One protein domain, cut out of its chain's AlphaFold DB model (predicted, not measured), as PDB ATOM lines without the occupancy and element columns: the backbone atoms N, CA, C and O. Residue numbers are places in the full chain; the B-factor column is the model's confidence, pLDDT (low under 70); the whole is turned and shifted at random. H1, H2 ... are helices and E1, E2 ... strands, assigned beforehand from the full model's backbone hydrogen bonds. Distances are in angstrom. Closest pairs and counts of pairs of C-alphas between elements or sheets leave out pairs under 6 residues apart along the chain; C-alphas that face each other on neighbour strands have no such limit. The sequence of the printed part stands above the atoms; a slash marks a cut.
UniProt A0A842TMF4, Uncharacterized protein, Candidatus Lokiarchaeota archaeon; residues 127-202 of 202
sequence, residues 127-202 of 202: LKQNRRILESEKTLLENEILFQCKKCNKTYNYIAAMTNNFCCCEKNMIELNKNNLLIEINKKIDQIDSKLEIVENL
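What this domain is: This is residues 127 to 202 of the 202 residues of an uncharacterized protein of Candidatus Lokiarchaeota archaeon (UniProt A0A842TMF4). Two long helices, H1 and H3, run side by side in opposite ways as a stalk, with a small head at one end. The head holds a two-stranded sheet, E1 and E2, the short helix H2 and the loops between them. The printed part has 76 residues, with three named helices and two named strands in the order H1, E1, H2, E2, H3; the sheet is antiparallel and the class is mostly helix. The whole is loose, with a radius of gyration of the C-alphas of 16.0 A, and is a rod spanning 54 by 18 by 17 A.

Where its parts are: E1 is residues 147 to 149 and E2 residues 173 to 175. H2 is residues 158 to 163. H1, residues 127 to 143, is 24.2 A long and begins at C-alpha 127 (25.177, 17.102, -43.342). H3, residues 178 to 201, is 34.6 A long and ends at C-alpha 201 (39.722, 16.883, -44.432).

How they stand to each other: E1 and E2 are antiparallel neighbours at 147 degrees; N 148 and O 174 are 2.8 A apart, within hydrogen-bond range. Residues 147 to 148 of E1 also pair, antiparallel, with residues 155 to 156. The closest C-alphas of E1 and H2, those of Phe 147 and Ala 161, are 7.0 A apart. H1 and H3 touch, closest at the C-alphas of Arg 131 and Ile 189, 6.0 A, with a shallow tilt of 23 degrees, opposite ways. H2 is apart from H1 and from H3. In H1, H2 and H3 every O i to N i+4 pair is within hydrogen-bond range.

The domain as a whole: The C-alphas farthest apart, those of Asn 165 and Leu 202, are 54.2 A apart. The printed part has no cut and no long link. Residue 202 is the chain's last. The mean pLDDT of the printed part is 91.1, and no printed residue is under 70.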
ATOM      1  N   LEU A 127      24.788  16.730 -44.702       93.19
ATOM      2  CA  LEU A 127      25.177  17.102 -43.342       93.19
ATOM      3  C   LEU A 127      24.905  18.590 -43.072       93.19
ATOM      4  O   LEU A 127      24.222  18.922 -42.106       93.19
ATOM      5  N   LYS A 128      25.331  19.488 -43.973       95.00
ATOM      6  CA  LYS A 128      25.073  20.938 -43.872       95.00
ATOM      7  C   LYS A 128      23.579  21.267 -43.862       95.00
ATOM      8  O   LYS A 128      23.155  22.162 -43.135       95.00
ATOM      9  N   GLN A 129      22.772  20.564 -44.655       94.50
ATOM     10  CA  GLN A 129      21.322  20.749 -44.666       94.50
ATOM     11  C   GLN A 129      20.683  20.284 -43.351       94.50
ATOM     12  O   GLN A 129      19.902  21.033 -42.768       94.50
ATOM     13  N   ASN A 130      21.052  19.102 -42.856       91.31
ATOM     14  CA  ASN A 130      20.550  18.565 -41.590       91.31
ATOM     15  C   ASN A 130      20.938  19.456 -40.405       91.31
ATOM     16  O   ASN A 130      20.101  19.737 -39.551       91.31
ATOM     17  N   ARG A 131      22.172  19.974 -40.397       94.62
ATOM     18  CA  ARG A 131      22.645  20.941 -39.402       94.62
ATOM     19  C   ARG A 131      21.764  22.189 -39.360       94.62
ATOM     20  O   ARG A 131      21.284  22.559 -38.297       94.62
ATOM     21  N   ARG A 132      21.492  22.797 -40.523       94.31
ATOM     22  CA  ARG A 132      20.623  23.986 -40.631       94.31
ATOM     23  C   ARG A 132      19.205  23.717 -40.133       94.31
ATOM     24  O   ARG A 132      18.621  24.578 -39.483       94.31
ATOM     25  N   ILE A 133      18.655  22.539 -40.436       92.31
ATOM     26  CA  ILE A 133      17.335  22.129 -39.941       92.31
ATOM     27  C   ILE A 133      17.360  22.065 -38.408       92.31
ATOM     28  O   ILE A 133      16.548  22.731 -37.772       92.31
ATOM     29  N   LEU A 134      18.333  21.372 -37.812       92.50
ATOM     30  CA  LEU A 134      18.459  21.262 -36.355       92.50
ATOM     31  C   LEU A 134      18.687  22.615 -35.666       92.50
ATOM     32  O   LEU A 134      18.107  22.867 -34.615       92.50
ATOM     33  N   GLU A 135      19.481  23.514 -36.252       94.06
ATOM     34  CA  GLU A 135      19.661  24.876 -35.731       94.06
ATOM     35  C   GLU A 135      18.362  25.688 -35.775       94.06
ATOM     36  O   GLU A 135      18.048  26.417 -34.830       94.06
ATOM     37  N   SER A 136      17.575  25.541 -36.846       91.38
ATOM     38  CA  SER A 136      16.265  26.187 -36.939       91.38
ATOM     39  C   SER A 136      15.287  25.631 -35.900       91.38
ATOM     40  O   SER A 136      14.615  26.402 -35.219       91.38
ATOM     41  N   GLU A 137      15.273  24.312 -35.688       90.38
ATOM     42  CA  GLU A 137      14.454  23.659 -34.663       90.38
ATOM     43  C   GLU A 137      14.869  24.080 -33.252       90.38
ATOM     44  O   GLU A 137      14.007  24.390 -32.430       90.38
ATOM     45  N   LYS A 138      16.178  24.158 -32.984       92.69
ATOM     46  CA  LYS A 138      16.728  24.679 -31.729       92.69
ATOM     47  C   LYS A 138      16.239  26.099 -31.467       92.69
ATOM     48  O   LYS A 138      15.695  26.365 -30.402       92.69
ATOM     49  N   THR A 139      16.364  26.980 -32.459       91.75
ATOM     50  CA  THR A 139      15.950  28.387 -32.354       91.75
ATOM     51  C   THR A 139      14.451  28.515 -32.067       91.75
ATOM     52  O   THR A 139      14.052  29.301 -31.205       91.75
ATOM     53  N   LEU A 140      13.614  27.726 -32.751       89.62
ATOM     54  CA  LEU A 140      12.168  27.687 -32.513       89.62
ATOM     55  C   LEU A 140      11.840  27.165 -31.111       89.62
ATOM     56  O   LEU A 140      10.970  27.707 -30.426       89.62
ATOM     57  N   LEU A 141      12.535  26.117 -30.671       89.50
ATOM     58  CA  LEU A 141      12.342  25.534 -29.352       89.50
ATOM     59  C   LEU A 141      12.744  26.515 -28.247       89.50
ATOM     60  O   LEU A 141      11.994  26.672 -27.288       89.50
ATOM     61  N   GLU A 142      13.877  27.201 -28.381       90.00
ATOM     62  CA  GLU A 142      14.364  28.190 -27.412       90.00
ATOM     63  C   GLU A 142      13.399  29.378 -27.296       90.00
ATOM     64  O   GLU A 142      12.981  29.711 -26.183       90.00
ATOM     65  N   ASN A 143      12.967  29.943 -28.427       87.94
ATOM     66  CA  ASN A 143      12.315  31.256 -28.449       87.94
ATOM     67  C   ASN A 143      10.786  31.223 -28.564       87.94
ATOM     68  O   ASN A 143      10.117  32.098 -28.019       87.94
ATOM     69  N   GLU A 144      10.212  30.245 -29.266       87.19
ATOM     70  CA  GLU A 144       8.797  30.299 -29.657       87.19
ATOM     71  C   GLU A 144       7.941  29.247 -28.960       87.19
ATOM     72  O   GLU A 144       6.854  29.550 -28.467       87.19
ATOM     73  N   ILE A 145       8.402  27.998 -28.919       87.06
ATOM     74  CA  ILE A 145       7.613  26.884 -28.387       87.06
ATOM     75  C   ILE A 145       7.648  26.930 -26.866       87.06
ATOM     76  O   ILE A 145       8.718  26.892 -26.278       87.06
ATOM     77  N   LEU A 146       6.489  26.971 -26.215       89.06
ATOM     78  CA  LEU A 146       6.393  27.041 -24.750       89.06
ATOM     79  C   LEU A 146       5.535  25.920 -24.168       89.06
ATOM     80  O   LEU A 146       5.776  25.484 -23.047       89.06
ATOM     81  N   PHE A 147       4.573  25.411 -24.936       91.75
ATOM     82  CA  PHE A 147       3.624  24.407 -24.470       91.75
ATOM     83  C   PHE A 147       3.565  23.208 -25.416       91.75
ATOM     84  O   PHE A 147       3.789  23.333 -26.621       91.75
ATOM     85  N   GLN A 148       3.208  22.044 -24.881       92.94
ATOM     86  CA  GLN A 148       2.973  20.821 -25.644       92.94
ATOM     87  C   GLN A 148       1.738  20.087 -25.119       92.94
ATOM     88  O   GLN A 148       1.492  20.022 -23.916       92.94
ATOM     89  N   CYS A 149       0.952  19.502 -26.019       91.38
ATOM     90  CA  CYS A 149      -0.103  18.567 -25.645       91.38
ATOM     91  C   CYS A 149       0.467  17.162 -25.424       91.38
ATOM     92  O   CYS A 149       1.013  16.581 -26.356       91.38
ATOM     93  N   LYS A 150       0.253  16.563 -24.248       90.56
ATOM     94  CA  LYS A 150       0.720  15.195 -23.942       90.56
ATOM     95  C   LYS A 150       0.071  14.099 -24.791       90.56
ATOM     96  O   LYS A 150       0.663  13.044 -24.970       90.56
ATOM     97  N   LYS A 151      -1.163  14.313 -25.272       91.31
ATOM     98  CA  LYS A 151      -1.930  13.280 -25.997       91.31
ATOM     99  C   LYS A 151      -1.575  13.220 -27.481       91.31
ATOM    100  O   LYS A 151      -1.505  12.137 -28.044       91.31
ATOM    101  N   CYS A 152      -1.385  14.375 -28.120       90.50
ATOM    102  CA  CYS A 152      -1.141  14.462 -29.566       90.50
ATOM    103  C   CYS A 152       0.222  15.062 -29.935       90.50
ATOM    104  O   CYS A 152       0.465  15.309 -31.111       90.50
ATOM    105  N   ASN A 153       1.081  15.351 -28.953       88.00
ATOM    106  CA  ASN A 153       2.430  15.914 -29.098       88.00
ATOM    107  C   ASN A 153       2.537  17.258 -29.837       88.00
ATOM    108  O   ASN A 153       3.645  17.763 -30.018       88.00
ATOM    109  N   LYS A 154       1.410  17.885 -30.201       89.94
ATOM    110  CA  LYS A 154       1.384  19.219 -30.810       89.94
ATOM    111  C   LYS A 154       1.998  20.252 -29.874       89.94
ATOM    112  O   LYS A 154       1.659  20.294 -28.690       89.94
ATOM    113  N   THR A 155       2.848  21.103 -30.434       90.38
ATOM    114  CA  THR A 155       3.505  22.206 -29.735       90.38
ATOM    115  C   THR A 155       2.812  23.537 -30.016       90.38
ATOM    116  O   THR A 155       2.210  23.737 -31.076       90.38
ATOM    117  N   TYR A 156       2.883  24.443 -29.043       91.56
ATOM    118  CA  TYR A 156       2.233  25.747 -29.070       91.56
ATOM    119  C   TYR A 156       3.183  26.815 -28.529       91.56
ATOM    120  O   TYR A 156       3.879  26.606 -27.532       91.56
ATOM    121  N   ASN A 157       3.173  27.979 -29.171       93.31
ATOM    122  CA  ASN A 157       3.692  29.203 -28.573       93.31
ATOM    123  C   ASN A 157       2.648  29.810 -27.621       93.31
ATOM    124  O   ASN A 157       1.521  29.314 -27.526       93.31
ATOM    125  N   TYR A 158       3.007  30.886 -26.920       91.75
ATOM    126  CA  TYR A 158       2.108  31.519 -25.952       91.75
ATOM    127  C   TYR A 158       0.786  31.972 -26.582       91.75
ATOM    128  O   TYR A 158      -0.279  31.674 -26.049       91.75
ATOM    129  N   ILE A 159       0.843  32.643 -27.738       93.69
ATOM    130  CA  ILE A 159      -0.346  33.172 -28.421       93.69
ATOM    131  C   ILE A 159      -1.289  32.027 -28.794       93.69
ATOM    132  O   ILE A 159      -2.462  32.062 -28.443       93.69
ATOM    133  N   ALA A 160      -0.780  30.978 -29.442       92.69
ATOM    134  CA  ALA A 160      -1.581  29.831 -29.850       92.69
ATOM    135  C   ALA A 160      -2.143  29.057 -28.650       92.69
ATOM    136  O   ALA A 160      -3.278  28.582 -28.707       92.69
ATOM    137  N   ALA A 161      -1.378  28.934 -27.562       92.62
ATOM    138  CA  ALA A 161      -1.862  28.341 -26.322       92.62
ATOM    139  C   ALA A 161      -3.006  29.180 -25.734       92.62
ATOM    140  O   ALA A 161      -4.074  28.640 -25.460       92.62
ATOM    141  N   MET A 162      -2.832  30.499 -25.651       93.12
ATOM    142  CA  MET A 162      -3.839  31.439 -25.164       93.12
ATOM    143  C   MET A 162      -5.109  31.431 -26.026       93.12
ATOM    144  O   MET A 162      -6.205  31.349 -25.481       93.12
ATOM    145  N   THR A 163      -4.991  31.429 -27.358       93.88
ATOM    146  CA  THR A 163      -6.136  31.318 -28.284       93.88
ATOM    147  C   THR A 163      -6.924  30.025 -28.071       93.88
ATOM    148  O   THR A 163      -8.142  30.012 -28.218       93.88
ATOM    149  N   ASN A 164      -6.247  28.944 -27.679       90.06
ATOM    150  CA  ASN A 164      -6.881  27.672 -27.333       90.06
ATOM    151  C   ASN A 164      -7.249  27.567 -25.840       90.06
ATOM    152  O   ASN A 164      -7.537  26.469 -25.369       90.06
ATOM    153  N   ASN A 165      -7.222  28.664 -25.073       92.31
ATOM    154  CA  ASN A 165      -7.447  28.687 -23.620       92.31
ATOM    155  C   ASN A 165      -6.585  27.664 -22.856       92.31
ATOM    156  O   ASN A 165      -7.051  27.014 -21.920       92.31
ATOM    157  N   PHE A 166      -5.344  27.468 -23.306       90.25
ATOM    158  CA  PHE A 166      -4.405  26.458 -22.815       90.25
ATOM    159  C   PHE A 166      -4.995  25.038 -22.810       90.25
ATOM    160  O   PHE A 166      -4.655  24.197 -21.982       90.25
ATOM    161  N   CYS A 167      -5.907  24.747 -23.741       90.44
ATOM    162  CA  CYS A 167      -6.596  23.471 -23.842       90.44
ATOM    163  C   CYS A 167      -6.285  22.798 -25.178       90.44
ATOM    164  O   CYS A 167      -6.574  23.311 -26.252       90.44
ATOM    165  N   CYS A 168      -5.740  21.588 -25.116       89.00
ATOM    166  CA  CYS A 168      -5.642  20.693 -26.261       89.00
ATOM    167  C   CYS A 168      -6.009  19.287 -25.797       89.00
ATOM    168  O   CYS A 168      -5.558  18.874 -24.731       89.00
ATOM    169  N   CYS A 169      -6.836  18.586 -26.577       88.50
ATOM    170  CA  CYS A 169      -7.251  17.206 -26.324       88.50
ATOM    171  C   CYS A 169      -7.591  16.929 -24.845       88.50
ATOM    172  O   CYS A 169      -6.816  16.263 -24.173       88.50
ATOM    173  N   GLU A 170      -8.718  17.442 -24.336       85.56
ATOM    174  CA  GLU A 170      -9.142  17.252 -22.930       85.56
ATOM    175  C   GLU A 170      -8.187  17.887 -21.894       85.56
ATOM    176  O   GLU A 170      -7.894  17.295 -20.862       85.56
ATOM    177  N   LYS A 171      -7.710  19.117 -22.144       82.69
ATOM    178  CA  LYS A 171      -6.838  19.880 -21.217       82.69
ATOM    179  C   LYS A 171      -5.466  19.241 -20.951       82.69
ATOM    180  O   LYS A 171      -4.853  19.477 -19.919       82.69
ATOM    181  N   ASN A 172      -4.939  18.486 -21.910       86.25
ATOM    182  CA  ASN A 172      -3.629  17.840 -21.815       86.25
ATOM    183  C   ASN A 172      -2.456  18.745 -22.237       86.25
ATOM    184  O   ASN A 172      -1.382  18.239 -22.568       86.25
ATOM    185  N   MET A 173      -2.643  20.068 -22.264       91.88
ATOM    186  CA  MET A 173      -1.570  21.011 -22.573       91.88
ATOM    187  C   MET A 173      -0.739  21.273 -21.316       91.88
ATOM    188  O   MET A 173      -1.284  21.586 -20.263       91.88
ATOM    189  N   ILE A 174       0.577  21.145 -21.434       91.00
ATOM    190  CA  ILE A 174       1.538  21.440 -20.371       91.00
ATOM    191  C   ILE A 174       2.614  22.387 -20.879       91.00
ATOM    192  O   ILE A 174       2.862  22.457 -22.083       91.00
ATOM    193  N   GLU A 175       3.273  23.086 -19.960       90.12
ATOM    194  CA  GLU A 175       4.528  23.763 -20.267       90.12
ATOM    195  C   GLU A 175       5.586  22.723 -20.649       90.12
ATOM    196  O   GLU A 175       5.733  21.677 -20.007       90.12
ATOM    197  N   LEU A 176       6.280  22.979 -21.752       89.31
ATOM    198  CA  LEU A 176       7.268  22.063 -22.291       89.31
ATOM    199  C   LEU A 176       8.588  22.237 -21.541       89.31
ATOM    200  O   LEU A 176       9.210  23.296 -21.604       89.31
ATOM    201  N   ASN A 177       9.074  21.169 -20.909       87.00
ATOM    202  CA  ASN A 177      10.458  21.132 -20.450       87.00
ATOM    203  C   ASN A 177      11.389  20.947 -21.657       87.00
ATOM    204  O   ASN A 177      11.552  19.842 -22.177       87.00
ATOM    205  N   LYS A 178      11.995  22.050 -22.096       88.12
ATOM    206  CA  LYS A 178      12.849  22.108 -23.286       88.12
ATOM    207  C   LYS A 178      14.223  21.475 -23.078       88.12
ATOM    208  O   LYS A 178      14.864  21.127 -24.061       88.12
ATOM    209  N   ASN A 179      14.683  21.317 -21.834       88.75
ATOM    210  CA  ASN A 179      16.084  20.998 -21.541       88.75
ATOM    211  C   ASN A 179      16.527  19.681 -22.183       88.75
ATOM    212  O   ASN A 179      17.556  19.645 -22.849       88.75
ATOM    213  N   ASN A 180      15.730  18.620 -22.045       87.56
ATOM    214  CA  ASN A 180      16.074  17.319 -22.624       87.56
ATOM    215  C   ASN A 180      16.105  17.370 -24.158       87.56
ATOM    216  O   ASN A 180      17.040  16.857 -24.766       87.56
ATOM    217  N   LEU A 181      15.136  18.052 -24.776       88.38
ATOM    218  CA  LEU A 181      15.077  18.214 -26.231       88.38
ATOM    219  C   LEU A 181      16.254  19.046 -26.758       88.38
ATOM    220  O   LEU A 181      16.853  18.692 -27.769       88.38
ATOM    221  N   LEU A 182      16.634  20.117 -26.057       91.44
ATOM    222  CA  LEU A 182      17.804  20.928 -26.404       91.44
ATOM    223  C   LEU A 182      19.104  20.129 -26.271       91.44
ATOM    224  O   LEU A 182      19.969  20.231 -27.137       91.44
ATOM    225  N   ILE A 183      19.237  19.302 -25.228       92.00
ATOM    226  CA  ILE A 183      20.378  18.389 -25.067       92.00
ATOM    227  C   ILE A 183      20.446  17.404 -26.241       92.00
ATOM    228  O   ILE A 183      21.524  17.191 -26.790       92.00
ATOM    229  N   GLU A 184      19.323  16.813 -26.648       91.44
ATOM    230  CA  GLU A 184      19.272  15.897 -27.792       91.44
ATOM    231  C   GLU A 184      19.627  16.582 -29.116       91.44
ATOM    232  O   GLU A 184      20.400  16.028 -29.898       91.44
ATOM    233  N   ILE A 185      19.105  17.787 -29.363       91.88
ATOM    234  CA  ILE A 185      19.425  18.561 -30.568       91.88
ATOM    235  C   ILE A 185      20.914  18.913 -30.599       91.88
ATOM    236  O   ILE A 185      21.561  18.673 -31.615       91.88
ATOM    237  N   ASN A 186      21.479  19.417 -29.496       94.06
ATOM    238  CA  ASN A 186      22.903  19.754 -29.430       94.06
ATOM    239  C   ASN A 186      23.779  18.522 -29.681       94.06
ATOM    240  O   ASN A 186      24.659  18.583 -30.527       94.06
ATOM    241  N   LYS A 187      23.465  17.370 -29.070       94.50
ATOM    242  CA  LYS A 187      24.183  16.114 -29.344       94.50
ATOM    243  C   LYS A 187      24.167  15.736 -30.827       94.50
ATOM    244  O   LYS A 187      25.180  15.284 -31.351       94.50
ATOM    245  N   LYS A 188      23.028  15.897 -31.510       92.38
ATOM    246  CA  LYS A 188      22.923  15.625 -32.953       92.38
ATOM    247  C   LYS A 188      23.721  16.629 -33.789       92.38
ATOM    248  O   LYS A 188      24.310  16.229 -34.789       92.38
ATOM    249  N   ILE A 189      23.748  17.903 -33.395       94.12
ATOM    250  CA  ILE A 189      24.580  18.929 -34.039       94.12
ATOM    251  C   ILE A 189      26.060  18.577 -33.874       94.12
ATOM    252  O   ILE A 189      26.755  18.505 -34.880       94.12
ATOM    253  N   ASP A 190      26.509  18.242 -32.664       95.31
ATOM    254  CA  ASP A 190      27.901  17.860 -32.389       95.31
ATOM    255  C   ASP A 190      28.332  16.644 -33.230       95.31
ATOM    256  O   ASP A 190      29.419  16.617 -33.807       95.31
ATOM    257  N   GLN A 191      27.451  15.645 -33.368       92.75
ATOM    258  CA  GLN A 191      27.684  14.480 -34.231       92.75
ATOM    259  C   GLN A 191      27.813  14.846 -35.717       92.75
ATOM    260  O   GLN A 191      28.603  14.229 -36.435       92.75
ATOM    261  N   ILE A 192      27.020  15.809 -36.197       93.06
ATOM    262  CA  ILE A 192      27.101  16.300 -37.577       93.06
ATOM    263  C   ILE A 192      28.376  17.117 -37.780       93.06
ATOM    264  O   ILE A 192      29.033  16.935 -38.802       93.06
ATOM    265  N   ASP A 193      28.732  17.974 -36.827       94.56
ATOM    266  CA  ASP A 193      29.916  18.831 -36.898       94.56
ATOM    267  C   ASP A 193      31.196  17.992 -36.925       94.56
ATOM    268  O   ASP A 193      32.040  18.202 -37.794       94.56
ATOM    269  N   SER A 194      31.276  16.946 -36.096       93.69
ATOM    270  CA  SER A 194      32.367  15.965 -36.151       93.69
ATOM    271  C   SER A 194      32.476  15.281 -37.522       93.69
ATOM    272  O   SER A 194      33.568  15.153 -38.067       93.69
ATOM    273  N   LYS A 195      31.353  14.898 -38.147       93.06
ATOM    274  CA  LYS A 195      31.366  14.301 -39.498       93.06
ATOM    275  C   LYS A 195      31.734  15.300 -40.586       93.06
ATOM    276  O   LYS A 195      32.372  14.923 -41.562       93.06
ATOM    277  N   LEU A 196      31.315  16.556 -40.452       93.88
ATOM    278  CA  LEU A 196      31.688  17.612 -41.388       93.88
ATOM    279  C   LEU A 196      33.188  17.885 -41.348       93.88
ATOM    280  O   LEU A 196      33.781  18.015 -42.412       93.88
ATOM    281  N   GLU A 197      33.792  17.893 -40.161       94.12
ATOM    282  CA  GLU A 197      35.242  18.019 -40.002       94.12
ATOM    283  C   GLU A 197      35.984  16.891 -40.730       94.12
ATOM    284  O   GLU A 197      36.923  17.157 -41.478       94.12
ATOM    285  N   ILE A 198      35.528  15.642 -40.593       92.00
ATOM    286  CA  ILE A 198      36.097  14.505 -41.330       92.00
ATOM    287  C   ILE A 198      35.975  14.729 -42.846       92.00
ATOM    288  O   ILE A 198      36.960  14.657 -43.574       92.00
ATOM    289  N   VAL A 199      34.771  15.052 -43.331       91.44
ATOM    290  CA  VAL A 199      34.482  15.248 -44.764       91.44
ATOM    291  C   VAL A 199      35.296  16.386 -45.382       91.44
ATOM    292  O   VAL A 199      35.656  16.302 -46.550       91.44
ATOM    293  N   GLU A 200      35.566  17.456 -44.636       88.50
ATOM    294  CA  GLU A 200      36.332  18.613 -45.116       88.50
ATOM    295  C   GLU A 200      37.851  18.362 -45.145       88.50
ATOM    296  O   GLU A 200      38.577  19.104 -45.807       88.50
ATOM    297  N   ASN A 201      38.318  17.298 -44.484       86.56
ATOM    298  CA  ASN A 201      39.722  16.883 -44.432       86.56
ATOM    299  C   ASN A 201      40.068  15.687 -45.350       86.56
ATOM    300  O   ASN A 201      41.254  15.338 -45.468       86.56
ATOM    301  N   LEU A 202      39.059  15.072 -45.981       85.19
ATOM    302  CA  LEU A 202      39.185  13.997 -46.978       85.19
ATOM    303  C   LEU A 202      39.464  14.545 -48.384       85.19
ATOM    304  O   LEU A 202      40.398  14.008 -49.026       85.19
TER     305      LEU A 202